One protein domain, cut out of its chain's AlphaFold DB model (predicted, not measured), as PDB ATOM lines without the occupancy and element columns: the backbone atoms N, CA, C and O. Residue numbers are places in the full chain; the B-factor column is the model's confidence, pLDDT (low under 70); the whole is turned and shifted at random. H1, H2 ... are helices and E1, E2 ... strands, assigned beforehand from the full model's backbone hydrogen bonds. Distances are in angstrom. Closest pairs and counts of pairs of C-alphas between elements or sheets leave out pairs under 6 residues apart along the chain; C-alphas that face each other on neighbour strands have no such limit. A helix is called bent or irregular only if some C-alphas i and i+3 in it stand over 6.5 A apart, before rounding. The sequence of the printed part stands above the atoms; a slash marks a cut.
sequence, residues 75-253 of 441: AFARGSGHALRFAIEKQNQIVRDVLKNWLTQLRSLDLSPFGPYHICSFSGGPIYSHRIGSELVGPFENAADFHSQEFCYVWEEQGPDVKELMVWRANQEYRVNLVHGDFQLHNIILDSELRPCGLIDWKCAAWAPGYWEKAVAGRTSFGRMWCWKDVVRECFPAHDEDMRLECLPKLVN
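This is residues 75 to 253 of the 441 residues of the protein "APH domain-containing protein" of Pterula gracilis (UniProt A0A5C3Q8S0). Helix H5 stands in the middle of the domain with H7 and H8 packed on it, and the long helix H2 runs slantwise past H7, its end reaching a small two-stranded sheet, E1 and E4, beside the first residues of H5. H1 and the hairpin E2 and E3, which packs on H2, lie toward one end of the longest axis; H3 and H4 lie at the other, with H4 packed on H8. The long loop stretch 109 to 142 is tied to E4 by a short pairing of residues 120 to 121 with 206 to 207. The 179 printed residues, under half of them in named elements, have eight named helices and four strands in the order H1 H2 H3 H4 E1 E2 E3 E4 H5 H6 H7 H8, both sheets antiparallel, and the class is mostly helix. The whole is compact, with a radius of gyration of the C-alphas of 16.6 A and spans of 46 by 39 by 27 A.

H1 is residues 83 to 86, from C-alpha 83 at (55.990, -36.837, -30.737). H2, residues 89 to 108, is 28.4 A long and ends at (41.703, -29.038, -6.541). H3 is residues 143 to 147, and H4, residues 160 to 170, is 16.9 A long. H1 and H4 are only just irregular: C-alphas 83 and 86 are 6.7 A apart, and C-alphas 160 and 163 are 6.8 A apart. E1 is residues 176 to 179, 8.6 A; E2 188 to 190, 6.5 A; E3 196 to 199, 8.1 A; E4 206 to 209, 9.5 A. H5 is residues 210 to 219, 15.4 A; H6 221 to 224; H7 226 to 234, 12.6 A; H8 240 to 247, 10.2 A, ending at (31.970, -46.805, -23.141).

H7 is the hub. It touches H5 at a shallow tilt of 13 degrees, opposite ways, closest at the C-alphas of Gly 218 and Val 232, 6.3 A. H2, with residues 92 to 100 alone, touches H7 at a steep tilt of 42 degrees, closest at C-alphas 96 and 231, 5.6 A. H6 and H7 only just touch, only at the corner, with 3 pairs of C-alphas within 8 A. H5 touches H8, closest at C-alphas 215 and 246, 6.4 A, and H8 touches H4, closest at C-alphas 165 and 241, 6.9 A. H3 is close to but not clearly touching H4, as H1 is to H2. The closest C-alphas of H2 and E1, 107 and 177, are 5.4 A apart; those of H2 and E3, 95 and 196, 6.0 A. Antiparallel E1 and E4 have N 179 and O 206 within hydrogen-bond range at 2.9 A; the hairpin E2 and E3 has N 189 and O 198 at 2.8 A. Every O i to N i+4 pair is within range in H2, H3 and H8, against 6 of 7 in H4, 5 of 6 in H5 and 4 of 5 in H7; H1 and H6 are too short for one.

The C-alphas farthest apart, of Glu 157 and Ser 192, are 50.1 A apart. The printed part has no cut; the links H2 to H3 and H3 to H4 are long. The mean pLDDT of the printed part is 86.7, with residues 153 to 160, 219 to 221, 223 to 224 and 249 to 253 under 70.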
ATOM      1  N   ALA A  75      52.266 -32.542 -28.577       92.75
ATOM      2  CA  ALA A  75      52.513 -33.970 -28.405       92.75
ATOM      3  C   ALA A  75      51.867 -34.793 -29.531       92.75
ATOM      4  O   ALA A  75      52.335 -35.894 -29.832       92.75
ATOM      5  N   PHE A  76      50.857 -34.244 -30.213       91.25
ATOM      6  CA  PHE A  76      50.370 -34.718 -31.502       91.25
ATOM      7  C   PHE A  76      50.134 -33.577 -32.492       91.25
ATOM      8  O   PHE A  76      49.436 -32.611 -32.206       91.25
ATOM      9  N   ALA A  77      50.638 -33.757 -33.711       84.44
ATOM     10  CA  ALA A  77      50.425 -32.850 -34.829       84.44
ATOM     11  C   ALA A  77      49.904 -33.619 -36.050       84.44
ATOM     12  O   ALA A  77      50.466 -34.646 -36.452       84.44
ATOM     13  N   ARG A  78      48.848 -33.108 -36.698       76.06
ATOM     14  CA  ARG A  78      48.311 -33.713 -37.929       76.06
ATOM     15  C   ARG A  78      49.401 -33.772 -39.007       76.06
ATOM     16  O   ARG A  78      50.102 -32.794 -39.241       76.06
ATOM     17  N   GLY A  79      49.543 -34.925 -39.660       77.81
ATOM     18  CA  GLY A  79      50.583 -35.183 -40.667       77.81
ATOM     19  C   GLY A  79      51.914 -35.654 -40.074       77.81
ATOM     20  O   GLY A  79      52.528 -36.563 -40.626       77.81
ATOM     21  N   SER A  80      52.308 -35.118 -38.917       76.38
ATOM     22  CA  SER A  80      53.543 -35.503 -38.225       76.38
ATOM     23  C   SER A  80      53.366 -36.677 -37.266       76.38
ATOM     24  O   SER A  80      54.354 -37.347 -36.984       76.38
ATOM     25  N   GLY A  81      52.151 -36.954 -36.781       82.88
ATOM     26  CA  GLY A  81      51.861 -37.985 -35.774       82.88
ATOM     27  C   GLY A  81      52.172 -37.523 -34.345       82.88
ATOM     28  O   GLY A  81      52.365 -36.332 -34.109       82.88
ATOM     29  N   HIS A  82      52.238 -38.459 -33.391       86.50
ATOM     30  CA  HIS A  82      52.607 -38.131 -32.008       86.50
ATOM     31  C   HIS A  82      54.122 -38.056 -31.817       86.50
ATOM     32  O   HIS A  82      54.852 -38.907 -32.332       86.50
ATOM     33  N   ALA A  83      54.583 -37.055 -31.070       87.75
ATOM     34  CA  ALA A  83      55.990 -36.837 -30.737       87.75
ATOM     35  C   ALA A  83      56.534 -37.923 -29.792       87.75
ATOM     36  O   ALA A  83      57.684 -38.335 -29.920       87.75
ATOM     37  N   LEU A  84      55.673 -38.480 -28.932       87.44
ATOM     38  CA  LEU A  84      56.034 -39.520 -27.959       87.44
ATOM     39  C   LEU A  84      56.381 -40.883 -28.582       87.44
ATOM     40  O   LEU A  84      56.802 -41.790 -27.879       87.44
ATOM     41  N   ARG A  85      56.245 -41.065 -29.903       84.56
ATOM     42  CA  ARG A  85      56.601 -42.336 -30.568       84.56
ATOM     43  C   ARG A  85      58.085 -42.692 -30.469       84.56
ATOM     44  O   ARG A  85      58.442 -43.835 -30.721       84.56
ATOM     45  N   PHE A  86      58.923 -41.698 -30.187       79.44
ATOM     46  CA  PHE A  86      60.369 -41.844 -30.037       79.44
ATOM     47  C   PHE A  86      60.818 -41.711 -28.576       79.44
ATOM     48  O   PHE A  86      62.016 -41.736 -28.314       79.44
ATOM     49  N   ALA A  87      59.880 -41.537 -27.643       87.94
ATOM     50  CA  ALA A  87      60.192 -41.367 -26.235       87.94
ATOM     51  C   ALA A  87      60.600 -42.706 -25.608       87.94
ATOM     52  O   ALA A  87      59.941 -43.728 -25.817       87.94
ATOM     53  N   ILE A  88      61.670 -42.687 -24.811       92.81
ATOM     54  CA  ILE A  88      62.038 -43.824 -23.958       92.81
ATOM     55  C   ILE A  88      61.116 -43.894 -22.736       92.81
ATOM     56  O   ILE A  88      60.467 -42.908 -22.382       92.81
ATOM     57  N   GLU A  89      61.106 -45.025 -22.027       92.12
ATOM     58  CA  GLU A  89      60.184 -45.215 -20.898       92.12
ATOM     59  C   GLU A  89      60.341 -44.155 -19.801       92.12
ATOM     60  O   GLU A  89      59.350 -43.643 -19.292       92.12
ATOM     61  N   LYS A  90      61.574 -43.716 -19.520       94.25
ATOM     62  CA  LYS A  90      61.823 -42.611 -18.583       94.25
ATOM     63  C   LYS A  90      61.119 -41.313 -19.003       94.25
ATOM     64  O   LYS A  90      60.590 -40.608 -18.153       94.25
ATOM     65  N   GLN A  91      61.104 -40.988 -20.296       94.38
ATOM     66  CA  GLN A  91      60.412 -39.799 -20.807       94.38
ATOM     67  C   GLN A  91      58.892 -39.974 -20.744       94.38
ATOM     68  O   GLN A  91      58.197 -39.045 -20.345       94.38
ATOM     69  N   ASN A  92      58.376 -41.165 -21.069       92.19
ATOM     70  CA  ASN A  92      56.947 -41.457 -20.927       92.19
ATOM     71  C   ASN A  92      56.489 -41.343 -19.468       92.19
ATOM     72  O   ASN A  92      55.439 -40.758 -19.217       92.19
ATOM     73  N   GLN A  93      57.285 -41.831 -18.514       94.06
ATOM     74  CA  GLN A  93      56.989 -41.683 -17.090       94.06
ATOM     75  C   GLN A  93      56.943 -40.206 -16.679       94.06
ATOM     76  O   GLN A  93      55.966 -39.790 -16.067       94.06
ATOM     77  N   ILE A  94      57.917 -39.385 -17.101       95.81
ATOM     78  CA  ILE A  94      57.905 -37.934 -16.835       95.81
ATOM     79  C   ILE A  94      56.632 -37.284 -17.386       95.81
ATOM     80  O   ILE A  94      56.013 -36.465 -16.711       95.81
ATOM     81  N   VAL A  95      56.215 -37.654 -18.600       95.44
ATOM     82  CA  VAL A  95      54.956 -37.163 -19.174       95.44
ATOM     83  C   VAL A  95      53.779 -37.533 -18.273       95.44
ATOM     84  O   VAL A  95      53.000 -36.654 -17.918       95.44
ATOM     85  N   ARG A  96      53.656 -38.801 -17.862       95.25
ATOM     86  CA  ARG A  96      52.563 -39.248 -16.981       95.25
ATOM     87  C   ARG A  96      52.574 -38.508 -15.642       95.25
ATOM     88  O   ARG A  96      51.528 -38.025 -15.221       95.25
ATOM     89  N   ASP A  97      53.737 -38.339 -15.022       96.56
ATOM     90  CA  ASP A  97      53.870 -37.667 -13.725       96.56
ATOM     91  C   ASP A  97      53.450 -36.192 -13.799       96.56
ATOM     92  O   ASP A  97      52.664 -35.723 -12.971       96.56
ATOM     93  N   VAL A  98      53.909 -35.469 -14.827       97.75
ATOM     94  CA  VAL A  98      53.557 -34.055 -15.028       97.75
ATOM     95  C   VAL A  98      52.066 -33.897 -15.327       97.75
ATOM     96  O   VAL A  98      51.401 -33.068 -14.710       97.75
ATOM     97  N   LEU A  99      51.507 -34.716 -16.224       96.81
ATOM     98  CA  LEU A  99      50.083 -34.641 -16.564       96.81
ATOM     99  C   LEU A  99      49.191 -35.025 -15.374       96.81
ATOM    100  O   LEU A  99      48.171 -34.377 -15.137       96.81
ATOM    101  N   LYS A 100      49.584 -36.030 -14.583       96.31
ATOM    102  CA  LYS A 100      48.899 -36.400 -13.337       96.31
ATOM    103  C   LYS A 100      48.917 -35.260 -12.326       96.31
ATOM    104  O   LYS A 100      47.898 -35.004 -11.680       96.31
ATOM    105  N   ASN A 101      50.046 -34.565 -12.198       97.62
ATOM    106  CA  ASN A 101      50.159 -33.394 -11.342       97.62
ATOM    107  C   ASN A 101      49.235 -32.256 -11.818       97.62
ATOM    108  O   ASN A 101      48.452 -31.757 -11.013       97.62
ATOM    109  N   TRP A 102      49.232 -31.915 -13.111       97.56
ATOM    110  CA  TRP A 102      48.333 -30.892 -13.669       97.56
ATOM    111  C   TRP A 102      46.857 -31.220 -13.441       97.56
ATOM    112  O   TRP A 102      46.105 -30.389 -12.940       97.56
ATOM    113  N   LEU A 103      46.438 -32.451 -13.737       95.44
ATOM    114  CA  LEU A 103      45.056 -32.879 -13.521       95.44
ATOM    115  C   LEU A 103      44.667 -32.868 -12.035       95.44
ATOM    116  O   LEU A 103      43.514 -32.617 -11.704       95.44
ATOM    117  N   THR A 104      45.615 -33.128 -11.132       95.25
ATOM    118  CA  THR A 104      45.378 -33.024  -9.685       95.25
ATOM    119  C   THR A 104      45.164 -31.575  -9.263       95.25
ATOM    120  O   THR A 104      44.227 -31.307  -8.519       95.25
ATOM    121  N   GLN A 105      45.959 -30.642  -9.794       96.75
ATOM    122  CA  GLN A 105      45.773 -29.212  -9.545       96.75
ATOM    123  C   GLN A 105      44.423 -28.714 -10.074       96.75
ATOM    124  O   GLN A 105      43.697 -28.051  -9.342       96.75
ATOM    125  N   LEU A 106      44.031 -29.093 -11.297       94.94
ATOM    126  CA  LEU A 106      42.719 -28.722 -11.845       94.94
ATOM    127  C   LEU A 106      41.568 -29.241 -10.990       94.94
ATOM    128  O   LEU A 106      40.654 -28.491 -10.667       94.94
ATOM    129  N   ARG A 107      41.646 -30.498 -10.543       91.31
ATOM    130  CA  ARG A 107      40.638 -31.058  -9.639       91.31
ATOM    131  C   ARG A 107      40.593 -30.354  -8.286       91.31
ATOM    132  O   ARG A 107      39.520 -30.307  -7.704       91.31
ATOM    133  N   SER A 108      41.707 -29.815  -7.790       92.06
ATOM    134  CA  SER A 108      41.703 -29.038  -6.541       92.06
ATOM    135  C   SER A 108      41.068 -27.650  -6.678       92.06
ATOM    136  O   SER A 108      40.832 -26.991  -5.674       92.06
ATOM    137  N   LEU A 109      40.764 -27.210  -7.903       92.19
ATOM    138  CA  LEU A 109      39.910 -26.054  -8.155       92.19
ATOM    139  C   LEU A 109      38.449 -26.531  -8.136       92.19
ATOM    140  O   LEU A 109      37.829 -26.685  -9.186       92.19
ATOM    141  N   ASP A 110      37.919 -26.840  -6.952       74.50
ATOM    142  CA  ASP A 110      36.558 -27.364  -6.724       74.50
ATOM    143  C   ASP A 110      35.576 -26.306  -6.178       74.50
ATOM    144  O   ASP A 110      34.434 -26.599  -5.830       74.50
ATOM    145  N   LEU A 111      36.005 -25.042  -6.160       80.44
ATOM    146  CA  LEU A 111      35.224 -23.889  -5.718       80.44
ATOM    147  C   LEU A 111      34.547 -23.193  -6.906       80.44
ATOM    148  O   LEU A 111      34.839 -22.034  -7.204       80.44
ATOM    149  N   SER A 112      33.658 -23.904  -7.607       90.31
ATOM    150  CA  SER A 112      32.831 -23.273  -8.644       90.31
ATOM    151  C   SER A 112      32.042 -22.105  -8.035       90.31
ATOM    152  O   SER A 112      31.313 -22.316  -7.057       90.31
ATOM    153  N   PRO A 113      32.118 -20.885  -8.603       92.12
ATOM    154  CA  PRO A 113      31.375 -19.738  -8.085       92.12
ATOM    155  C   PRO A 113      29.859 -19.871  -8.303       92.12
ATOM    156  O   PRO A 113      29.089 -19.108  -7.728       92.12
ATOM    157  N   PHE A 114      29.428 -20.849  -9.105       94.62
ATOM    158  CA  PHE A 114      28.023 -21.137  -9.410       94.62
ATOM    159  C   PHE A 114      27.430 -22.231  -8.515       94.62
ATOM    160  O   PHE A 114      26.264 -22.583  -8.654       94.62
ATOM    161  N   GLY A 115      28.226 -22.764  -7.584       93.38
ATOM    162  CA  GLY A 115      27.824 -23.811  -6.654       93.38
ATOM    163  C   GLY A 115      28.488 -25.162  -6.946       93.38
ATOM    164  O   GLY A 115      28.878 -25.446  -8.080       93.38
ATOM    165  N   PRO A 116      28.612 -26.026  -5.924       93.50
ATOM    166  CA  PRO A 116      29.410 -27.254  -5.992       93.50
ATOM    167  C   PRO A 116      28.819 -28.353  -6.884       93.50
ATOM    168  O   PRO A 116      29.500 -29.345  -7.133       93.50
ATOM    169  N   TYR A 117      27.584 -28.194  -7.365       94.38
ATOM    170  CA  TYR A 117      26.889 -29.179  -8.203       94.38
ATOM    171  C   TYR A 117      26.507 -28.636  -9.585       94.38
ATOM    172  O   TYR A 117      26.131 -29.420 -10.452       94.38
ATOM    173  N   HIS A 118      26.645 -27.326  -9.808       96.06
ATOM    174  CA  HIS A 118      26.167 -26.662 -11.017       96.06
ATOM    175  C   HIS A 118      27.122 -26.903 -12.194       96.06
ATOM    176  O   HIS A 118      28.303 -26.546 -12.140       96.06
ATOM    177  N   ILE A 119      26.618 -27.515 -13.268       96.94
ATOM    178  CA  ILE A 119      27.415 -27.926 -14.430       96.94
ATOM    179  C   ILE A 119      27.271 -26.881 -15.534       96.94
ATOM    180  O   ILE A 119      26.214 -26.740 -16.150       96.94
ATOM    181  N   CYS A 120      28.346 -26.151 -15.812       97.19
ATOM    182  CA  CYS A 120      28.315 -24.975 -16.683       97.19
ATOM    183  C   CYS A 120      29.674 -24.705 -17.349       97.19
ATOM    184  O   CYS A 120      30.684 -25.331 -17.018       97.19
ATOM    185  N   SER A 121      29.712 -23.786 -18.319       96.44
ATOM    186  CA  SER A 121      30.967 -23.249 -18.855       96.44
ATOM    187  C   SER A 121      31.746 -22.505 -17.772       96.44
ATOM    188  O   SER A 121      31.237 -22.259 -16.679       96.44
ATOM    189  N   PHE A 122      32.983 -22.107 -18.071       96.06
ATOM    190  CA  PHE A 122      33.810 -21.382 -17.108       96.06
ATOM    191  C   PHE A 122      33.115 -20.144 -16.503       96.06
ATOM    192  O   PHE A 122      33.228 -19.918 -15.299       96.06
ATOM    193  N   SER A 123      32.374 -19.378 -17.312       95.44
ATOM    194  CA  SER A 123      31.618 -18.189 -16.886       95.44
ATOM    195  C   SER A 123      30.172 -18.455 -16.440       95.44
ATOM    196  O   SER A 123      29.419 -17.502 -16.250       95.44
ATOM    197  N   GLY A 124      29.773 -19.718 -16.245       95.75
ATOM    198  CA  GLY A 124      28.434 -20.072 -15.749       95.75
ATOM    199  C   GLY A 124      27.383 -20.274 -16.841       95.75
ATOM    200  O   GLY A 124      26.208 -20.469 -16.546       95.75
ATOM    201  N   GLY A 125      27.787 -20.228 -18.111       95.38
ATOM    202  CA  GLY A 125      26.901 -20.386 -19.258       95.38
ATOM    203  C   GLY A 125      26.818 -21.819 -19.803       95.38
ATOM    204  O   GLY A 125      27.249 -22.779 -19.162       95.38
ATOM    205  N   PRO A 126      26.275 -21.979 -21.022       95.12
ATOM    206  CA  PRO A 126      26.241 -23.254 -21.735       95.12
ATOM    207  C   PRO A 126      27.636 -23.794 -22.091       95.12
ATOM    208  O   PRO A 126      28.517 -23.052 -22.525       95.12
ATOM    209  N   ILE A 127      27.826 -25.107 -21.987       93.94
ATOM    210  CA  ILE A 127      29.092 -25.806 -22.240       93.94
ATOM    211  C   ILE A 127      29.274 -26.089 -23.732       93.94
ATOM    212  O   ILE A 127      28.363 -26.567 -24.408       93.94
ATOM    213  N   TYR A 128      30.501 -25.902 -24.220       90.62
ATOM    214  CA  TYR A 128      30.962 -26.448 -25.493       90.62
ATOM    215  C   TYR A 128      31.781 -27.726 -25.260       90.62
ATOM    216  O   TYR A 128      32.720 -27.728 -24.468       90.62
ATOM    217  N   SER A 129      31.458 -28.822 -25.955       89.50
ATOM    218  CA  SER A 129      32.214 -30.072 -25.832       89.50
ATOM    219  C   SER A 129      32.284 -30.841 -27.144       89.50
ATOM    220  O   SER A 129      31.267 -31.274 -27.688       89.50
ATOM    221  N   HIS A 130      33.508 -31.148 -27.582       83.81
ATOM    222  CA  HIS A 130      33.760 -32.016 -28.735       83.81
ATOM    223  C   HIS A 130      33.208 -33.445 -28.574       83.81
ATOM    224  O   HIS A 130      33.028 -34.139 -29.574       83.81
ATOM    225  N   ARG A 131      32.917 -33.893 -27.341       83.25
ATOM    226  CA  ARG A 131      32.237 -35.175 -27.085       83.25
ATOM    227  C   ARG A 131      30.761 -35.132 -27.490       83.25
ATOM    228  O   ARG A 131      30.222 -36.168 -27.863       83.25
ATOM    229  N   ILE A 132      30.112 -33.977 -27.355       83.50
ATOM    230  CA  ILE A 132      28.669 -33.812 -27.569       83.50
ATOM    231  C   ILE A 132      28.400 -33.404 -29.017       83.50
ATOM    232  O   ILE A 132      27.632 -34.066 -29.709       83.50
ATOM    233  N   GLY A 133      29.072 -32.358 -29.500       79.69
ATOM    234  CA  GLY A 133      28.870 -31.850 -30.851       79.69
ATOM    235  C   GLY A 133      29.380 -30.425 -31.033       79.69
ATOM    236  O   GLY A 133      30.261 -29.959 -30.314       79.69
ATOM    237  N   SER A 134      28.843 -29.736 -32.040       75.38
ATOM    238  CA  SER A 134      29.154 -28.328 -32.317       75.38
ATOM    239  C   SER A 134      28.258 -27.337 -31.574       75.38
ATOM    240  O   SER A 134      28.520 -26.136 -31.635       75.38
ATOM    241  N   GLU A 135      27.199 -27.824 -30.932       80.00
ATOM    242  CA  GLU A 135      26.219 -27.011 -30.215       80.00
ATOM    243  C   GLU A 135      26.633 -26.784 -28.762       80.00
ATOM    244  O   GLU A 135      27.381 -27.569 -28.174       80.00
ATOM    245  N   LEU A 136      26.149 -25.676 -28.208       87.00
ATOM    246  CA  LEU A 136      26.257 -25.369 -26.791       87.00
ATOM    247  C   LEU A 136      25.117 -26.057 -26.038       87.00
ATOM    248  O   LEU A 136      23.990 -26.071 -26.527       87.00
ATOM    249  N   VAL A 137      25.397 -26.602 -24.855       89.62
ATOM    250  CA  VAL A 137      24.403 -27.326 -24.048       89.62
ATOM    251  C   VAL A 137      24.401 -26.872 -22.594       89.62
ATOM    252  O   VAL A 137      25.439 -26.492 -22.055       89.62
ATOM    253  N   GLY A 138      23.245 -26.956 -21.941       93.88
ATOM    254  CA  GLY A 138      23.083 -26.481 -20.568       93.88
ATOM    255  C   GLY A 138      22.992 -24.951 -20.479       93.88
ATOM    256  O   GLY A 138      22.586 -24.322 -21.462       93.88
ATOM    257  N   PRO A 139      23.374 -24.336 -19.342       95.88
ATOM    258  CA  PRO A 139      23.922 -24.964 -18.129       95.88
ATOM    259  C   PRO A 139      22.925 -25.926 -17.460       95.88
ATOM    260  O   PRO A 139      21.749 -25.953 -17.818       95.88
ATOM    261  N   PHE A 140      23.397 -26.743 -16.522       95.25
ATOM    262  CA  PHE A 140      22.584 -27.732 -15.810       95.25
ATOM    263  C   PHE A 140      22.698 -27.525 -14.305       95.25
ATOM    264  O   PHE A 140      23.800 -27.319 -13.795       95.25
ATOM    265  N   GLU A 141      21.577 -27.644 -13.593       92.12
ATOM    266  CA  GLU A 141      21.540 -27.377 -12.154       92.12
ATOM    267  C   GLU A 141      22.385 -28.375 -11.362       92.12
ATOM    268  O   GLU A 141      23.023 -28.032 -10.368       92.12
ATOM    269  N   ASN A 142      22.398 -29.628 -11.812       89.38
ATOM    270  CA  ASN A 142      23.101 -30.719 -11.159       89.38
ATOM    271  C   ASN A 142      23.395 -31.869 -12.140       89.38
ATOM    272  O   ASN A 142      23.050 -31.844 -13.325       89.38
ATOM    273  N   ALA A 143      24.043 -32.916 -11.631       91.75
ATOM    274  CA  ALA A 143      24.389 -34.091 -12.419       91.75
ATOM    275  C   ALA A 143      23.176 -34.874 -12.949       91.75
ATOM    276  O   ALA A 143      23.280 -35.428 -14.042       91.75
ATOM    277  N   ALA A 144      22.042 -34.895 -12.241       89.19
ATOM    278  CA  ALA A 144      20.836 -35.571 -12.716       89.19
ATOM    279  C   ALA A 144      20.281 -34.878 -13.973       89.19
ATOM    280  O   ALA A 144      20.023 -35.545 -14.979       89.19
ATOM    281  N   ASP A 145      20.223 -33.543 -13.971       88.19
ATOM    282  CA  ASP A 145      19.830 -32.734 -15.136       88.19
ATOM    283  C   ASP A 145      20.776 -32.938 -16.325       88.19
ATOM    284  O   ASP A 145      20.347 -33.023 -17.476       88.19
ATOM    285  N   PHE A 146      22.076 -33.061 -16.058       90.38
ATOM    286  CA  PHE A 146      23.071 -33.342 -17.089       90.38
ATOM    287  C   PHE A 146      22.987 -34.777 -17.637       90.38
ATOM    288  O   PHE A 146      23.282 -35.024 -18.809       90.38
ATOM    289  N   HIS A 147      22.619 -35.758 -16.808       88.25
ATOM    290  CA  HIS A 147      22.567 -37.173 -17.205       88.25
ATOM    291  C   HIS A 147      21.259 -37.553 -17.893       88.25
ATOM    292  O   HIS A 147      21.258 -38.520 -18.654       88.25
ATOM    293  N   SER A 148      20.193 -36.777 -17.683       82.50
ATOM    294  CA  SER A 148      18.915 -36.914 -18.397       82.50
ATOM    295  C   SER A 148      19.017 -36.548 -19.882       82.50
ATOM    296  O   SER A 148      18.163 -36.934 -20.679       82.50
ATOM    297  N   GLN A 149      20.093 -35.862 -20.279       81.88
ATOM    298  CA  GLN A 149      20.334 -35.473 -21.662       81.88
ATOM    299  C   GLN A 149      20.647 -36.676 -22.558       81.88
ATOM    300  O   GLN A 149      21.371 -37.606 -22.181       81.88
ATOM    301  N   GLU A 150      20.199 -36.616 -23.813       74.38
ATOM    302  CA  GLU A 150      20.360 -37.706 -24.785       74.38
ATOM    303  C   GLU A 150      21.831 -38.127 -24.986       74.38
ATOM    304  O   GLU A 150      22.132 -39.298 -25.235       74.38
ATOM    305  N   PHE A 151      22.784 -37.191 -24.876       78.94
ATOM    306  CA  PHE A 151      24.220 -37.463 -25.048       78.94
ATOM    307  C   PHE A 151      24.856 -38.200 -23.850       78.94
ATOM    308  O   PHE A 151      26.031 -38.596 -23.906       78.94
ATOM    309  N   CYS A 152      24.108 -38.374 -22.763       77.19
ATOM    310  CA  CYS A 152      24.473 -39.153 -21.583       77.19
ATOM    311  C   CYS A 152      23.675 -40.460 -21.488       77.19
ATOM    312  O   CYS A 152      24.227 -41.460 -21.012       77.19
ATOM    313  N   TYR A 153      22.452 -40.487 -22.019       67.94
ATOM    314  CA  TYR A 153      21.551 -41.631 -21.952       67.94
ATOM    315  C   TYR A 153      22.040 -42.849 -22.755       67.94
ATOM    316  O   TYR A 153      22.580 -42.734 -23.865       67.94
ATOM    317  N   VAL A 154      21.830 -44.039 -22.191       68.56
ATOM    318  CA  VAL A 154      22.117 -45.350 -22.790       68.56
ATOM    319  C   VAL A 154      20.855 -46.206 -22.781       68.56
ATOM    320  O   VAL A 154      20.000 -46.050 -21.922       68.56
ATOM    321  N   TRP A 155      20.734 -47.115 -23.744       61.91
ATOM    322  CA  TRP A 155      19.598 -48.035 -23.825       61.91
ATOM    323  C   TRP A 155      19.733 -49.148 -22.778       61.91
ATOM    324  O   TRP A 155      20.791 -49.784 -22.722       61.91
ATOM    325  N   GLU A 156      18.683 -49.400 -21.991       62.06
ATOM    326  CA  GLU A 156      18.675 -50.429 -20.937       62.06
ATOM    327  C   GLU A 156      18.952 -51.831 -21.506       62.06
ATOM    328  O   GLU A 156      19.614 -52.649 -20.877       62.06
ATOM    329  N   GLU A 157      18.534 -52.094 -22.745       58.19
ATOM    330  CA  GLU A 157      18.634 -53.397 -23.409       58.19
ATOM    331  C   GLU A 157      20.063 -53.742 -23.871       58.19
ATOM    332  O   GLU A 157      20.293 -54.794 -24.467       58.19
ATOM    333  N   GLN A 158      21.050 -52.872 -23.623       61.47
ATOM    334  CA  GLN A 158      22.452 -53.123 -23.989       61.47
ATOM    335  C   GLN A 158      23.147 -54.156 -23.098       61.47
ATOM    336  O   GLN A 158      24.233 -54.621 -23.451       61.47
ATOM    337  N   GLY A 159      22.538 -54.524 -21.975       61.03
ATOM    338  CA  GLY A 159      23.004 -55.588 -21.099       61.03
ATOM    339  C   GLY A 159      22.249 -55.581 -19.770       61.03
ATOM    340  O   GLY A 159      21.739 -54.533 -19.381       61.03
ATOM    341  N   PRO A 160      22.197 -56.722 -19.062       57.19
ATOM    342  CA  PRO A 160      21.456 -56.840 -17.803       57.19
ATOM    343  C   PRO A 160      21.893 -55.791 -16.763       57.19
ATOM    344  O   PRO A 160      21.047 -55.174 -16.126       57.19
ATOM    345  N   ASP A 161      23.192 -55.492 -16.690       81.00
ATOM    346  CA  ASP A 161      23.769 -54.545 -15.726       81.00
ATOM    347  C   ASP A 161      23.537 -53.062 -16.081       81.00
ATOM    348  O   ASP A 161      23.841 -52.177 -15.283       81.00
ATOM    349  N   VAL A 162      23.081 -52.734 -17.298       79.75
ATOM    350  CA  VAL A 162      23.034 -51.330 -17.760       79.75
ATOM    351  C   VAL A 162      21.990 -50.539 -16.992       79.75
ATOM    352  O   VAL A 162      22.257 -49.411 -16.583       79.75
ATOM    353  N   LYS A 163      20.830 -51.150 -16.745       77.56
ATOM    354  CA  LYS A 163      19.774 -50.556 -15.929       77.56
ATOM    355  C   LYS A 163      20.260 -50.278 -14.508       77.56
ATOM    356  O   LYS A 163      20.075 -49.175 -14.004       77.56
ATOM    357  N   GLU A 164      20.933 -51.247 -13.894       83.62
ATOM    358  CA  GLU A 164      21.507 -51.100 -12.554       83.62
ATOM    359  C   GLU A 164      22.556 -49.987 -12.512       83.62
ATOM    360  O   GLU A 164      22.526 -49.155 -11.612       83.62
ATOM    361  N   LEU A 165      23.430 -49.903 -13.519       85.69
ATOM    362  CA  LEU A 165      24.419 -48.829 -13.633       85.69
ATOM    363  C   LEU A 165      23.772 -47.451 -13.826       85.69
ATOM    364  O   LEU A 165      24.250 -46.472 -13.256       85.69
ATOM    365  N   MET A 166      22.699 -47.346 -14.615       81.19
ATOM    366  CA  MET A 166      21.958 -46.090 -14.784       81.19
ATOM    367  C   MET A 166      21.303 -45.647 -13.475       81.19
ATOM    368  O   MET A 166      21.421 -44.480 -13.108       81.19
ATOM    369  N   VAL A 167      20.669 -46.576 -12.754       82.75
ATOM    370  CA  VAL A 167      20.103 -46.315 -11.422       82.75
ATOM    371  C   VAL A 167      21.208 -45.921 -10.443       82.75
ATOM    372  O   VAL A 167      21.054 -44.945  -9.714       82.75
ATOM    373  N   TRP A 168      22.344 -46.621 -10.450       88.25
ATOM    374  CA  TRP A 168      23.505 -46.284  -9.627       88.25
ATOM    375  C   TRP A 168      23.985 -44.854  -9.900       88.25
ATOM    376  O   TRP A 168      24.103 -44.073  -8.956       88.25
ATOM    377  N   ARG A 169      24.180 -44.492 -11.177       88.81
ATOM    378  CA  ARG A 169      24.651 -43.168 -11.617       88.81
ATOM    379  C   ARG A 169      23.664 -42.057 -11.267       88.81
ATOM    380  O   ARG A 169      24.091 -40.987 -10.850       88.81
ATOM    381  N   ALA A 170      22.363 -42.315 -11.382       84.56
ATOM    382  CA  ALA A 170      21.322 -41.367 -10.987       84.56
ATOM    383  C   ALA A 170      21.299 -41.090  -9.472       84.56
ATOM    384  O   ALA A 170      20.866 -40.019  -9.061       84.56
ATOM    385  N   ASN A 171      21.778 -42.031  -8.651       85.56
ATOM    386  CA  ASN A 171      21.891 -41.876  -7.197       85.56
ATOM    387  C   ASN A 171      23.269 -41.369  -6.739       85.56
ATOM    388  O   ASN A 171      23.481 -41.200  -5.539       85.56
ATOM    389  N   GLN A 172      24.218 -41.159  -7.656       89.06
ATOM    390  CA  GLN A 172      25.516 -40.596  -7.303       89.06
ATOM    391  C   GLN A 172      25.437 -39.075  -7.197       89.06
ATOM    392  O   GLN A 172      24.859 -38.390  -8.041       89.06
ATOM    393  N   GLU A 173      26.105 -38.540  -6.183       87.44
ATOM    394  CA  GLU A 173      26.303 -37.110  -6.026       87.44
ATOM    395  C   GLU A 173      27.646 -36.717  -6.653       87.44
ATOM    396  O   GLU A 173      28.708 -37.182  -6.235       87.44
ATOM    397  N   TYR A 174      27.613 -35.857  -7.672       90.56
ATOM    398  CA  TYR A 174      28.827 -35.396  -8.343       90.56
ATOM    399  C   TYR A 174      29.095 -33.944  -8.007       90.56
ATOM    400  O   TYR A 174      28.423 -33.049  -8.521       90.56
ATOM    401  N   ARG A 175      30.141 -33.711  -7.217       91.38
ATOM    402  CA  ARG A 175      30.745 -32.385  -7.158       91.38
ATOM    403  C   ARG A 175      31.396 -32.041  -8.492       91.38
ATOM    404  O   ARG A 175      31.943 -32.917  -9.173       91.38
ATOM    405  N   VAL A 176      31.303 -30.770  -8.861       94.38
ATOM    406  CA  VAL A 176      31.943 -30.237 -10.059       94.38
ATOM    407  C   VAL A 176      33.338 -29.732  -9.732       94.38
ATOM    408  O   VAL A 176      33.574 -29.102  -8.704       94.38
ATOM    409  N   ASN A 177      34.260 -29.978 -10.650       93.69
ATOM    410  CA  ASN A 177      35.617 -29.462 -10.592       93.69
ATOM    411  C   ASN A 177      35.897 -28.759 -11.919       93.69
ATOM    412  O   ASN A 177      35.227 -29.031 -12.925       93.69
ATOM    413  N   LEU A 178      36.899 -27.882 -11.944       96.31
ATOM    414  CA  LEU A 178      37.336 -27.308 -13.209       96.31
ATOM    415  C   LEU A 178      37.949 -28.404 -14.094       96.31
ATOM    416  O   LEU A 178      38.953 -29.029 -13.747       96.31
ATOM    417  N   VAL A 179      37.346 -28.612 -15.261       95.56
ATOM    418  CA  VAL A 179      37.828 -29.512 -16.312       95.56
ATOM    419  C   VAL A 179      38.371 -28.689 -17.484       95.56
ATOM    420  O   VAL A 179      37.849 -27.623 -17.806       95.56
ATOM    421  N   HIS A 180      39.420 -29.181 -18.141       96.25
ATOM    422  CA  HIS A 180      39.904 -28.672 -19.425       96.25
ATOM    423  C   HIS A 180      38.908 -28.988 -20.555       96.25
ATOM    424  O   HIS A 180      38.731 -28.195 -21.477       96.25
ATOM    425  N   GLY A 181      38.272 -30.165 -20.517       92.94
ATOM    426  CA  GLY A 181      37.208 -30.563 -21.451       92.94
ATOM    427  C   GLY A 181      37.662 -30.923 -22.875       92.94
ATOM    428  O   GLY A 181      36.851 -31.383 -23.677       92.94
ATOM    429  N   ASP A 182      38.947 -30.750 -23.191       92.38
ATOM    430  CA  ASP A 182      39.640 -31.317 -24.365       92.38
ATOM    431  C   ASP A 182      41.084 -31.736 -24.023       92.38
ATOM    432  O   ASP A 182      42.039 -31.407 -24.727       92.38
ATOM    433  N   PHE A 183      41.296 -32.384 -22.871       93.88
ATOM    434  CA  PHE A 183      42.636 -32.823 -22.466       93.88
ATOM    435  C   PHE A 183      43.110 -33.970 -23.372       93.88
ATOM    436  O   PHE A 183      42.766 -35.130 -23.163       93.88
ATOM    437  N   GLN A 184      43.851 -33.637 -24.431       90.50
ATOM    438  CA  GLN A 184      44.273 -34.546 -25.504       90.50
ATOM    439  C   GLN A 184      45.701 -34.230 -25.966       90.50
ATOM    440  O   GLN A 184      46.207 -33.125 -25.773       90.50
ATOM    441  N   LEU A 185      46.344 -35.176 -26.663       90.69
ATOM    442  CA  LEU A 185      47.732 -35.037 -27.131       90.69
ATOM    443  C   LEU A 185      47.996 -33.783 -27.985       90.69
ATOM    444  O   LEU A 185      49.111 -33.269 -27.974       90.69
ATOM    445  N   HIS A 186      47.022 -33.285 -28.751       90.50
ATOM    446  CA  HIS A 186      47.225 -32.073 -29.555       90.50
ATOM    447  C   HIS A 186      47.256 -30.778 -28.739       90.50
ATOM    448  O   HIS A 186      47.785 -29.782 -29.224       90.50
ATOM    449  N   ASN A 187      46.748 -30.811 -27.508       95.12
ATOM    450  CA  ASN A 187      46.692 -29.665 -26.604       95.12
ATOM    451  C   ASN A 187      47.836 -29.645 -25.580       95.12
ATOM    452  O   ASN A 187      47.968 -28.689 -24.819       95.12
ATOM    453  N   ILE A 188      48.689 -30.673 -25.574       96.44
ATOM    454  CA  ILE A 188      49.867 -30.756 -24.708       96.44
ATOM    455  C   ILE A 188      51.089 -30.314 -25.507       96.44
ATOM    456  O   ILE A 188      51.423 -30.927 -26.518       96.44
ATOM    457  N   ILE A 189      51.780 -29.275 -25.048       97.50
ATOM    458  CA  ILE A 189      53.037 -28.801 -25.632       97.50
ATOM    459  C   ILE A 189      54.204 -29.479 -24.920       97.50
ATOM    460  O   ILE A 189      54.231 -29.551 -23.692       97.50
ATOM    461  N   LEU A 190      55.154 -29.981 -25.702       96.81
ATOM    462  CA  LEU A 190      56.382 -30.615 -25.251       96.81
ATOM    463  C   LEU A 190      57.592 -29.731 -25.557       96.81
ATOM    464  O   LEU A 190      57.670 -29.122 -26.631       96.81
ATOM    465  N   ASP A 191      58.551 -29.717 -24.638       96.25
ATOM    466  CA  ASP A 191      59.865 -29.115 -24.851       96.25
ATOM    467  C   ASP A 191      60.777 -30.000 -25.730       96.25
ATOM    468  O   ASP A 191      60.380 -31.054 -26.241       96.25
ATOM    469  N   SER A 192      62.027 -29.571 -25.925       94.38
ATOM    470  CA  SER A 192      63.030 -30.318 -26.700       94.38
ATOM    471  C   SER A 192      63.414 -31.672 -26.093       94.38
ATOM    472  O   SER A 192      63.972 -32.509 -26.797       94.38
ATOM    473  N   GLU A 193      63.123 -31.899 -24.813       93.75
ATOM    474  CA  GLU A 193      63.398 -33.141 -24.086       93.75
ATOM    475  C   GLU A 193      62.156 -34.042 -23.960       93.75
ATOM    476  O   GLU A 193      62.210 -35.085 -23.299       93.75
ATOM    477  N   LEU A 194      61.062 -33.682 -24.646       94.19
ATOM    478  CA  LEU A 194      59.755 -34.346 -24.618       94.19
ATOM    479  C   LEU A 194      59.029 -34.253 -23.266       94.19
ATOM    480  O   LEU A 194      58.172 -35.088 -22.975       94.19
ATOM    481  N   ARG A 195      59.328 -33.239 -22.445       95.94
ATOM    482  CA  ARG A 195      58.598 -32.983 -21.195       95.94
ATOM    483  C   ARG A 195      57.402 -32.065 -21.454       95.94
ATOM    484  O   ARG A 195      57.555 -31.095 -22.202       95.94
ATOM    485  N   PRO A 196      56.227 -32.313 -20.844       97.69
ATOM    486  CA  PRO A 196      55.102 -31.392 -20.954       97.69
ATOM    487  C   PRO A 196      55.458 -30.024 -20.365       97.69
ATOM    488  O   PRO A 196      55.802 -29.912 -19.192       97.69
ATOM    489  N   CYS A 197      55.371 -28.987 -21.192       97.88
ATOM    490  CA  CYS A 197      55.692 -27.607 -20.839       97.88
ATOM    491  C   CYS A 197      54.544 -26.632 -21.126       97.88
ATOM    492  O   CYS A 197      54.699 -25.438 -20.887       97.88
ATOM    493  N   GLY A 198      53.402 -27.117 -21.626       97.94
ATOM    494  CA  GLY A 198      52.210 -26.299 -21.808       97.94
ATOM    495  C   GLY A 198      50.917 -27.079 -22.019       97.94
ATOM    496  O   GLY A 198      50.936 -28.152 -22.617       97.94
ATOM    497  N   LEU A 199      49.803 -26.496 -21.579       98.19
ATOM    498  CA  LEU A 199      48.438 -26.943 -21.857       98.19
ATOM    499  C   LEU A 199      47.653 -25.804 -22.524       98.19
ATOM    500  O   LEU A 199      47.541 -24.704 -21.975       98.19
ATOM    501  N   ILE A 200      47.149 -26.052 -23.733       96.12
ATOM    502  CA  ILE A 200      46.510 -25.047 -24.595       96.12
ATOM    503  C   ILE A 200      45.078 -25.447 -24.979       96.12
ATOM    504  O   ILE A 200      44.705 -26.598 -24.818       96.12
ATOM    505  N   ASP A 201      44.333 -24.517 -25.589       94.00
ATOM    506  CA  ASP A 201      42.968 -24.720 -26.117       94.00
ATOM    507  C   ASP A 201      41.902 -24.983 -25.035       94.00
ATOM    508  O   ASP A 201      41.263 -26.031 -24.976       94.00
ATOM    509  N   TRP A 202      41.661 -23.964 -24.205       96.00
ATOM    510  CA  TRP A 202      40.724 -23.994 -23.072       96.00
ATOM    511  C   TRP A 202      39.261 -23.718 -23.461       96.00
ATOM    512  O   TRP A 202      38.430 -23.416 -22.610       96.00
ATOM    513  N   LYS A 203      38.902 -23.802 -24.747       93.06
ATOM    514  CA  LYS A 203      37.544 -23.473 -25.229       93.06
ATOM    515  C   LYS A 203      36.447 -24.423 -24.738       93.06
ATOM    516  O   LYS A 203      35.273 -24.078 -24.802       93.06
ATOM    517  N   CYS A 204      36.834 -25.622 -24.305       94.56
ATOM    518  CA  CYS A 204      35.942 -26.632 -23.735       94.56
ATOM    519  C   CYS A 204      35.959 -26.622 -22.197       94.56
ATOM    520  O   CYS A 204      35.390 -27.526 -21.585       94.56
ATOM    521  N   ALA A 205      36.633 -25.645 -21.578       96.38
ATOM    522  CA  ALA A 205      36.743 -25.574 -20.132       96.38
ATOM    523  C   ALA A 205      35.370 -25.365 -19.490       96.38
ATOM    524  O   ALA A 205      34.567 -24.540 -19.935       96.38
ATOM    525  N   ALA A 206      35.108 -26.132 -18.439       96.62
ATOM    526  CA  ALA A 206      33.807 -26.184 -17.792       96.62
ATOM    527  C   ALA A 206      33.947 -26.568 -16.319       96.62
ATOM    528  O   ALA A 206      34.941 -27.167 -15.909       96.62
ATOM    529  N   TRP A 207      32.916 -26.270 -15.541       97.31
ATOM    530  CA  TRP A 207      32.679 -26.885 -14.244       97.31
ATOM    531  C   TRP A 207      31.846 -28.138 -14.492       97.31
ATOM    532  O   TRP A 207      30.693 -28.047 -14.913       97.31
ATOM    533  N   ALA A 208      32.445 -29.317 -14.325       95.44
ATOM    534  CA  ALA A 208      31.799 -30.582 -14.669       95.44
ATOM    535  C   ALA A 208      32.169 -31.698 -13.678       95.44
ATOM    536  O   ALA A 208      33.163 -31.575 -12.958       95.44
ATOM    537  N   PRO A 209      31.409 -32.811 -13.648       93.56
ATOM    538  CA  PRO A 209      31.739 -33.963 -12.814       93.56
ATOM    539  C   PRO A 209      33.153 -34.486 -13.085       93.56
ATOM    540  O   PRO A 209      33.564 -34.580 -14.242       93.56
ATOM    541  N   GLY A 210      33.875 -34.914 -12.045       86.81
ATOM    542  CA  GLY A 210      35.274 -35.358 -12.166       86.81
ATOM    543  C   GLY A 210      35.527 -36.464 -13.208       86.81
ATOM    544  O   GLY A 210      36.567 -36.462 -13.873       86.81
ATOM    545  N   TYR A 211      34.558 -37.362 -13.434       91.94
ATOM    546  CA  TYR A 211      34.671 -38.407 -14.459       91.94
ATOM    547  C   TYR A 211      34.645 -37.847 -15.893       91.94
ATOM    548  O   TYR A 211      35.117 -38.517 -16.816       91.94
ATOM    549  N   TRP A 212      34.102 -36.641 -16.109       92.62
ATOM    550  CA  TRP A 212      33.887 -36.068 -17.438       92.62
ATOM    551  C   TRP A 212      35.200 -35.859 -18.192       92.62
ATOM    552  O   TRP A 212      35.295 -36.218 -19.365       92.62
ATOM    553  N   GLU A 213      36.248 -35.380 -17.516       92.19
ATOM    554  CA  GLU A 213      37.565 -35.223 -18.141       92.19
ATOM    555  C   GLU A 213      38.121 -36.576 -18.612       92.19
ATOM    556  O   GLU A 213      38.588 -36.696 -19.744       92.19
ATOM    557  N   LYS A 214      37.993 -37.633 -17.793       91.62
ATOM    558  CA  LYS A 214      38.401 -39.001 -18.167       91.62
ATOM    559  C   LYS A 214      37.578 -39.519 -19.350       91.62
ATOM    560  O   LYS A 214      38.130 -40.122 -20.275       91.62
ATOM    561  N   ALA A 215      36.271 -39.253 -19.350       88.88
ATOM    562  CA  ALA A 215      35.362 -39.642 -20.419       88.88
ATOM    563  C   ALA A 215      35.739 -38.991 -21.756       88.88
ATOM    564  O   ALA A 215      35.747 -39.667 -22.786       88.88
ATOM    565  N   VAL A 216      36.094 -37.705 -21.757       87.50
ATOM    566  CA  VAL A 216      36.551 -37.011 -22.966       87.50
ATOM    567  C   VAL A 216      37.945 -37.496 -23.380       87.50
ATOM    568  O   VAL A 216      38.134 -37.890 -24.536       87.50
ATOM    569  N   ALA A 217      38.899 -37.559 -22.444       87.75
ATOM    570  CA  ALA A 217      40.274 -38.010 -22.678       87.75
ATOM    571  C   ALA A 217      40.340 -39.411 -23.316       87.75
ATOM    572  O   ALA A 217      41.139 -39.648 -24.224       87.75
ATOM    573  N   GLY A 218      39.474 -40.336 -22.887       80.81
ATOM    574  CA  GLY A 218      39.458 -41.724 -23.353       80.81
ATOM    575  C   GLY A 218      38.716 -41.990 -24.672       80.81
ATOM    576  O   GLY A 218      38.948 -43.030 -25.291       80.81
ATOM    577  N   ARG A 219      37.830 -41.093 -25.129       68.50
ATOM    578  CA  ARG A 219      36.917 -41.356 -26.266       68.50
ATOM    579  C   ARG A 219      37.489 -41.068 -27.655       68.50
ATOM    580  O   ARG A 219      36.936 -41.538 -28.650       68.50
ATOM    581  N   THR A 220      38.549 -40.276 -27.760       66.94
ATOM    582  CA  THR A 220      39.075 -39.838 -29.063       66.94
ATOM    583  C   THR A 220      39.863 -40.947 -29.766       66.94
ATOM    584  O   THR A 220      40.171 -41.997 -29.198       66.94
ATOM    585  N   SER A 221      40.274 -40.709 -31.018       66.25
ATOM    586  CA  SER A 221      41.227 -41.594 -31.706       66.25
ATOM    587  C   SER A 221      42.533 -41.785 -30.924       66.25
ATOM    588  O   SER A 221      43.195 -42.810 -31.103       66.25
ATOM    589  N   PHE A 222      42.886 -40.843 -30.040       70.50
ATOM    590  CA  PHE A 222      44.049 -40.956 -29.164       70.50
ATOM    591  C   PHE A 222      43.868 -42.040 -28.103       70.50
ATOM    592  O   PHE A 222      44.838 -42.722 -27.798       70.50
ATOM    593  N   GLY A 223      42.644 -42.322 -27.640       66.06
ATOM    594  CA  GLY A 223      42.348 -43.419 -26.702       66.06
ATOM    595  C   GLY A 223      42.789 -44.809 -27.187       66.06
ATOM    596  O   GLY A 223      42.947 -45.741 -26.400       66.06
ATOM    597  N   ARG A 224      43.046 -44.974 -28.493       69.50
ATOM    598  CA  ARG A 224      43.574 -46.223 -29.070       69.50
ATOM    599  C   ARG A 224      45.104 -46.293 -29.066       69.50
ATOM    600  O   ARG A 224      45.652 -47.372 -29.282       69.50
ATOM    601  N   MET A 225      45.786 -45.177 -28.833       77.00
ATOM    602  CA  MET A 225      47.241 -45.076 -28.861       77.00
ATOM    603  C   MET A 225      47.830 -45.535 -27.534       77.00
ATOM    604  O   MET A 225      47.397 -45.085 -26.478       77.00
ATOM    605  N   TRP A 226      48.832 -46.414 -27.592       80.00
ATOM    606  CA  TRP A 226      49.450 -47.010 -26.403       80.00
ATOM    607  C   TRP A 226      49.923 -45.941 -25.404       80.00
ATOM    608  O   TRP A 226      49.532 -45.987 -24.245       80.00
ATOM    609  N   CYS A 227      50.621 -44.905 -25.883       79.06
ATOM    610  CA  CYS A 227      51.176 -43.850 -25.032       79.06
ATOM    611  C   CYS A 227      50.105 -42.990 -24.346       79.06
ATOM    612  O   CYS A 227      50.380 -42.368 -23.328       79.06
ATOM    613  N   TRP A 228      48.887 -42.942 -24.892       87.06
ATOM    614  CA  TRP A 228      47.776 -42.203 -24.295       87.06
ATOM    615  C   TRP A 228      46.926 -43.074 -23.369       87.06
ATOM    616  O   TRP A 228      46.419 -42.585 -22.365       87.06
ATOM    617  N   LYS A 229      46.810 -44.378 -23.652       85.56
ATOM    618  CA  LYS A 229      46.116 -45.325 -22.766       85.56
ATOM    619  C   LYS A 229      46.710 -45.332 -21.363       85.56
ATOM    620  O   LYS A 229      45.955 -45.337 -20.396       85.56
ATOM    621  N   ASP A 230      48.035 -45.304 -21.260       86.06
ATOM    622  CA  ASP A 230      48.720 -45.286 -19.966       86.06
ATOM    623  C   ASP A 230      48.458 -43.973 -19.214       86.06
ATOM    624  O   ASP A 230      48.164 -43.999 -18.023       86.06
ATOM    625  N   VAL A 231      48.435 -42.832 -19.917       88.06
ATOM    626  CA  VAL A 231      48.033 -41.536 -19.338       88.06
ATOM    627  C   VAL A 231      46.597 -41.598 -18.806       88.06
ATOM    628  O   VAL A 231      46.360 -41.260 -17.648       88.06
ATOM    629  N   VAL A 232      45.642 -42.077 -19.613       87.44
ATOM    630  CA  VAL A 232      44.228 -42.193 -19.209       87.44
ATOM    631  C   VAL A 232      44.055 -43.123 -18.003       87.44
ATOM    632  O   VAL A 232      43.222 -42.861 -17.136       87.44
ATOM    633  N   ARG A 233      44.850 -44.196 -17.924       85.94
ATOM    634  CA  ARG A 233      44.814 -45.159 -16.818       85.94
ATOM    635  C   ARG A 233      45.435 -44.610 -15.530       85.94
ATOM    636  O   ARG A 233      44.895 -44.860 -14.462       85.94
ATOM    637  N   GLU A 234      46.562 -43.903 -15.613       87.75
ATOM    638  CA  GLU A 234      47.388 -43.567 -14.438       87.75
ATOM    639  C   GLU A 234      47.164 -42.150 -13.888       87.75
ATOM    640  O   GLU A 234      47.437 -41.892 -12.709       87.75
ATOM    641  N   CYS A 235      46.693 -41.222 -14.728       89.75
ATOM    642  CA  CYS A 235      46.580 -39.801 -14.379       89.75
ATOM    643  C   CYS A 235      45.177 -39.398 -13.893       89.75
ATOM    644  O   CYS A 235      45.009 -38.347 -13.260       89.75
ATOM    645  N   PHE A 236      44.169 -40.225 -14.178       88.31
ATOM    646  CA  PHE A 236      42.775 -39.988 -13.811       88.31
ATOM    647  C   PHE A 236      42.350 -40.897 -12.653       88.31
ATOM    648  O   PHE A 236      42.760 -42.058 -12.626       88.31
ATOM    649  N   PRO A 237      41.503 -40.416 -11.726       83.00
ATOM    650  CA  PRO A 237      40.894 -41.261 -10.710       83.00
ATOM    651  C   PRO A 237      40.133 -42.450 -11.312       83.00
ATOM    652  O   PRO A 237      39.687 -42.431 -12.473       83.00
ATOM    653  N   ALA A 238      39.983 -43.501 -10.506       76.81
ATOM    654  CA  ALA A 238      39.058 -44.579 -10.814       76.81
ATOM    655  C   ALA A 238      37.633 -44.002 -10.819       76.81
ATOM    656  O   ALA A 238      37.233 -43.298  -9.900       76.81
ATOM    657  N   HIS A 239      36.926 -44.243 -11.914       86.94
ATOM    658  CA  HIS A 239      35.552 -43.800 -12.177       86.94
ATOM    659  C   HIS A 239      34.924 -44.921 -13.001       86.94
ATOM    660  O   HIS A 239      34.506 -44.725 -14.140       86.94
ATOM    661  N   ASP A 240      35.084 -46.155 -12.536       88.56
ATOM    662  CA  ASP A 240      35.038 -47.314 -13.420       88.56
ATOM    663  C   ASP A 240      33.601 -47.611 -13.850       88.56
ATOM    664  O   ASP A 240      33.361 -47.888 -15.024       88.56
ATOM    665  N   GLU A 241      32.632 -47.429 -12.957       89.19
ATOM    666  CA  GLU A 241      31.198 -47.495 -13.228       89.19
ATOM    667  C   GLU A 241      30.748 -46.397 -14.201       89.19
ATOM    668  O   GLU A 241      30.085 -46.690 -15.204       89.19
ATOM    669  N   ASP A 242      31.181 -45.148 -13.983       90.56
ATOM    670  CA  ASP A 242      30.937 -44.045 -14.920       90.56
ATOM    671  C   ASP A 242      31.498 -44.388 -16.300       90.56
ATOM    672  O   ASP A 242      30.814 -44.270 -17.318       90.56
ATOM    673  N   MET A 243      32.740 -44.874 -16.348       87.44
ATOM    674  CA  MET A 243      33.414 -45.218 -17.592       87.44
ATOM    675  C   MET A 243      32.786 -46.428 -18.288       87.44
ATOM    676  O   MET A 243      32.769 -46.445 -19.521       87.44
ATOM    677  N   ARG A 244      32.217 -47.399 -17.557       86.62
ATOM    678  CA  ARG A 244      31.401 -48.481 -18.140       86.62
ATOM    679  C   ARG A 244      30.224 -47.895 -18.914       86.62
ATOM    680  O   ARG A 244      30.056 -48.237 -20.081       86.62
ATOM    681  N   LEU A 245      29.478 -46.957 -18.325       83.19
ATOM    682  CA  LEU A 245      28.374 -46.267 -19.006       83.19
ATOM    683  C   LEU A 245      28.849 -45.368 -20.146       83.19
ATOM    684  O   LEU A 245      28.173 -45.239 -21.168       83.19
ATOM    685  N   GLU A 246      29.999 -44.717 -19.999       84.44
ATOM    686  CA  GLU A 246      30.570 -43.885 -21.052       84.44
ATOM    687  C   GLU A 246      31.056 -44.730 -22.242       84.44
ATOM    688  O   GLU A 246      30.896 -44.328 -23.392       84.44
ATOM    689  N   CYS A 247      31.558 -45.941 -22.034       78.31
ATOM    690  CA  CYS A 247      31.970 -46.805 -23.141       78.31
ATOM    691  C   CYS A 247      30.785 -47.393 -23.928       78.31
ATOM    692  O   CYS A 247      30.977 -47.879 -25.045       78.31
ATOM    693  N   LEU A 248      29.563 -47.315 -23.390       74.44
ATOM    694  CA  LEU A 248      28.354 -47.748 -24.080       74.44
ATOM    695  C   LEU A 248      27.904 -46.739 -25.156       74.44
ATOM    696  O   LEU A 248      27.998 -45.520 -24.973       74.44
ATOM    697  N   PRO A 249      27.368 -47.221 -26.289       66.31
ATOM    698  CA  PRO A 249      26.766 -46.353 -27.298       66.31
ATOM    699  C   PRO A 249      25.540 -45.595 -26.771       66.31
ATOM    700  O   PRO A 249      24.588 -46.214 -26.287       66.31
ATOM    701  N   LYS A 250      25.581 -44.263 -26.910       63.41
ATOM    702  CA  LYS A 250      24.585 -43.299 -26.410       63.41
ATOM    703  C   LYS A 250      23.401 -43.093 -27.362       63.41
ATOM    704  O   LYS A 250      23.512 -43.405 -28.549       63.41
ATOM    705  N   LEU A 251      22.302 -42.524 -26.854       49.69
ATOM    706  CA  LEU A 251      21.087 -42.204 -27.620       49.69
ATOM    707  C   LEU A 251      21.339 -41.265 -28.810       49.69
ATOM    708  O   LEU A 251      20.813 -41.506 -29.889       49.69
ATOM    709  N   VAL A 252      22.223 -40.272 -28.670       43.91
ATOM    710  CA  VAL A 252      22.557 -39.325 -29.762       43.91
ATOM    711  C   VAL A 252      23.205 -40.012 -30.974       43.91
ATOM    712  O   VAL A 252      23.138 -39.506 -32.093       43.91
ATOM    713  N   ASN A 253      23.740 -41.228 -30.808       40.34
ATOM    714  CA  ASN A 253      24.196 -42.046 -31.938       40.34
ATOM    715  C   ASN A 253      23.037 -42.720 -32.709       40.34
ATOM    716  O   ASN A 253      23.301 -43.491 -33.630       40.34
TER     717      ASN A 253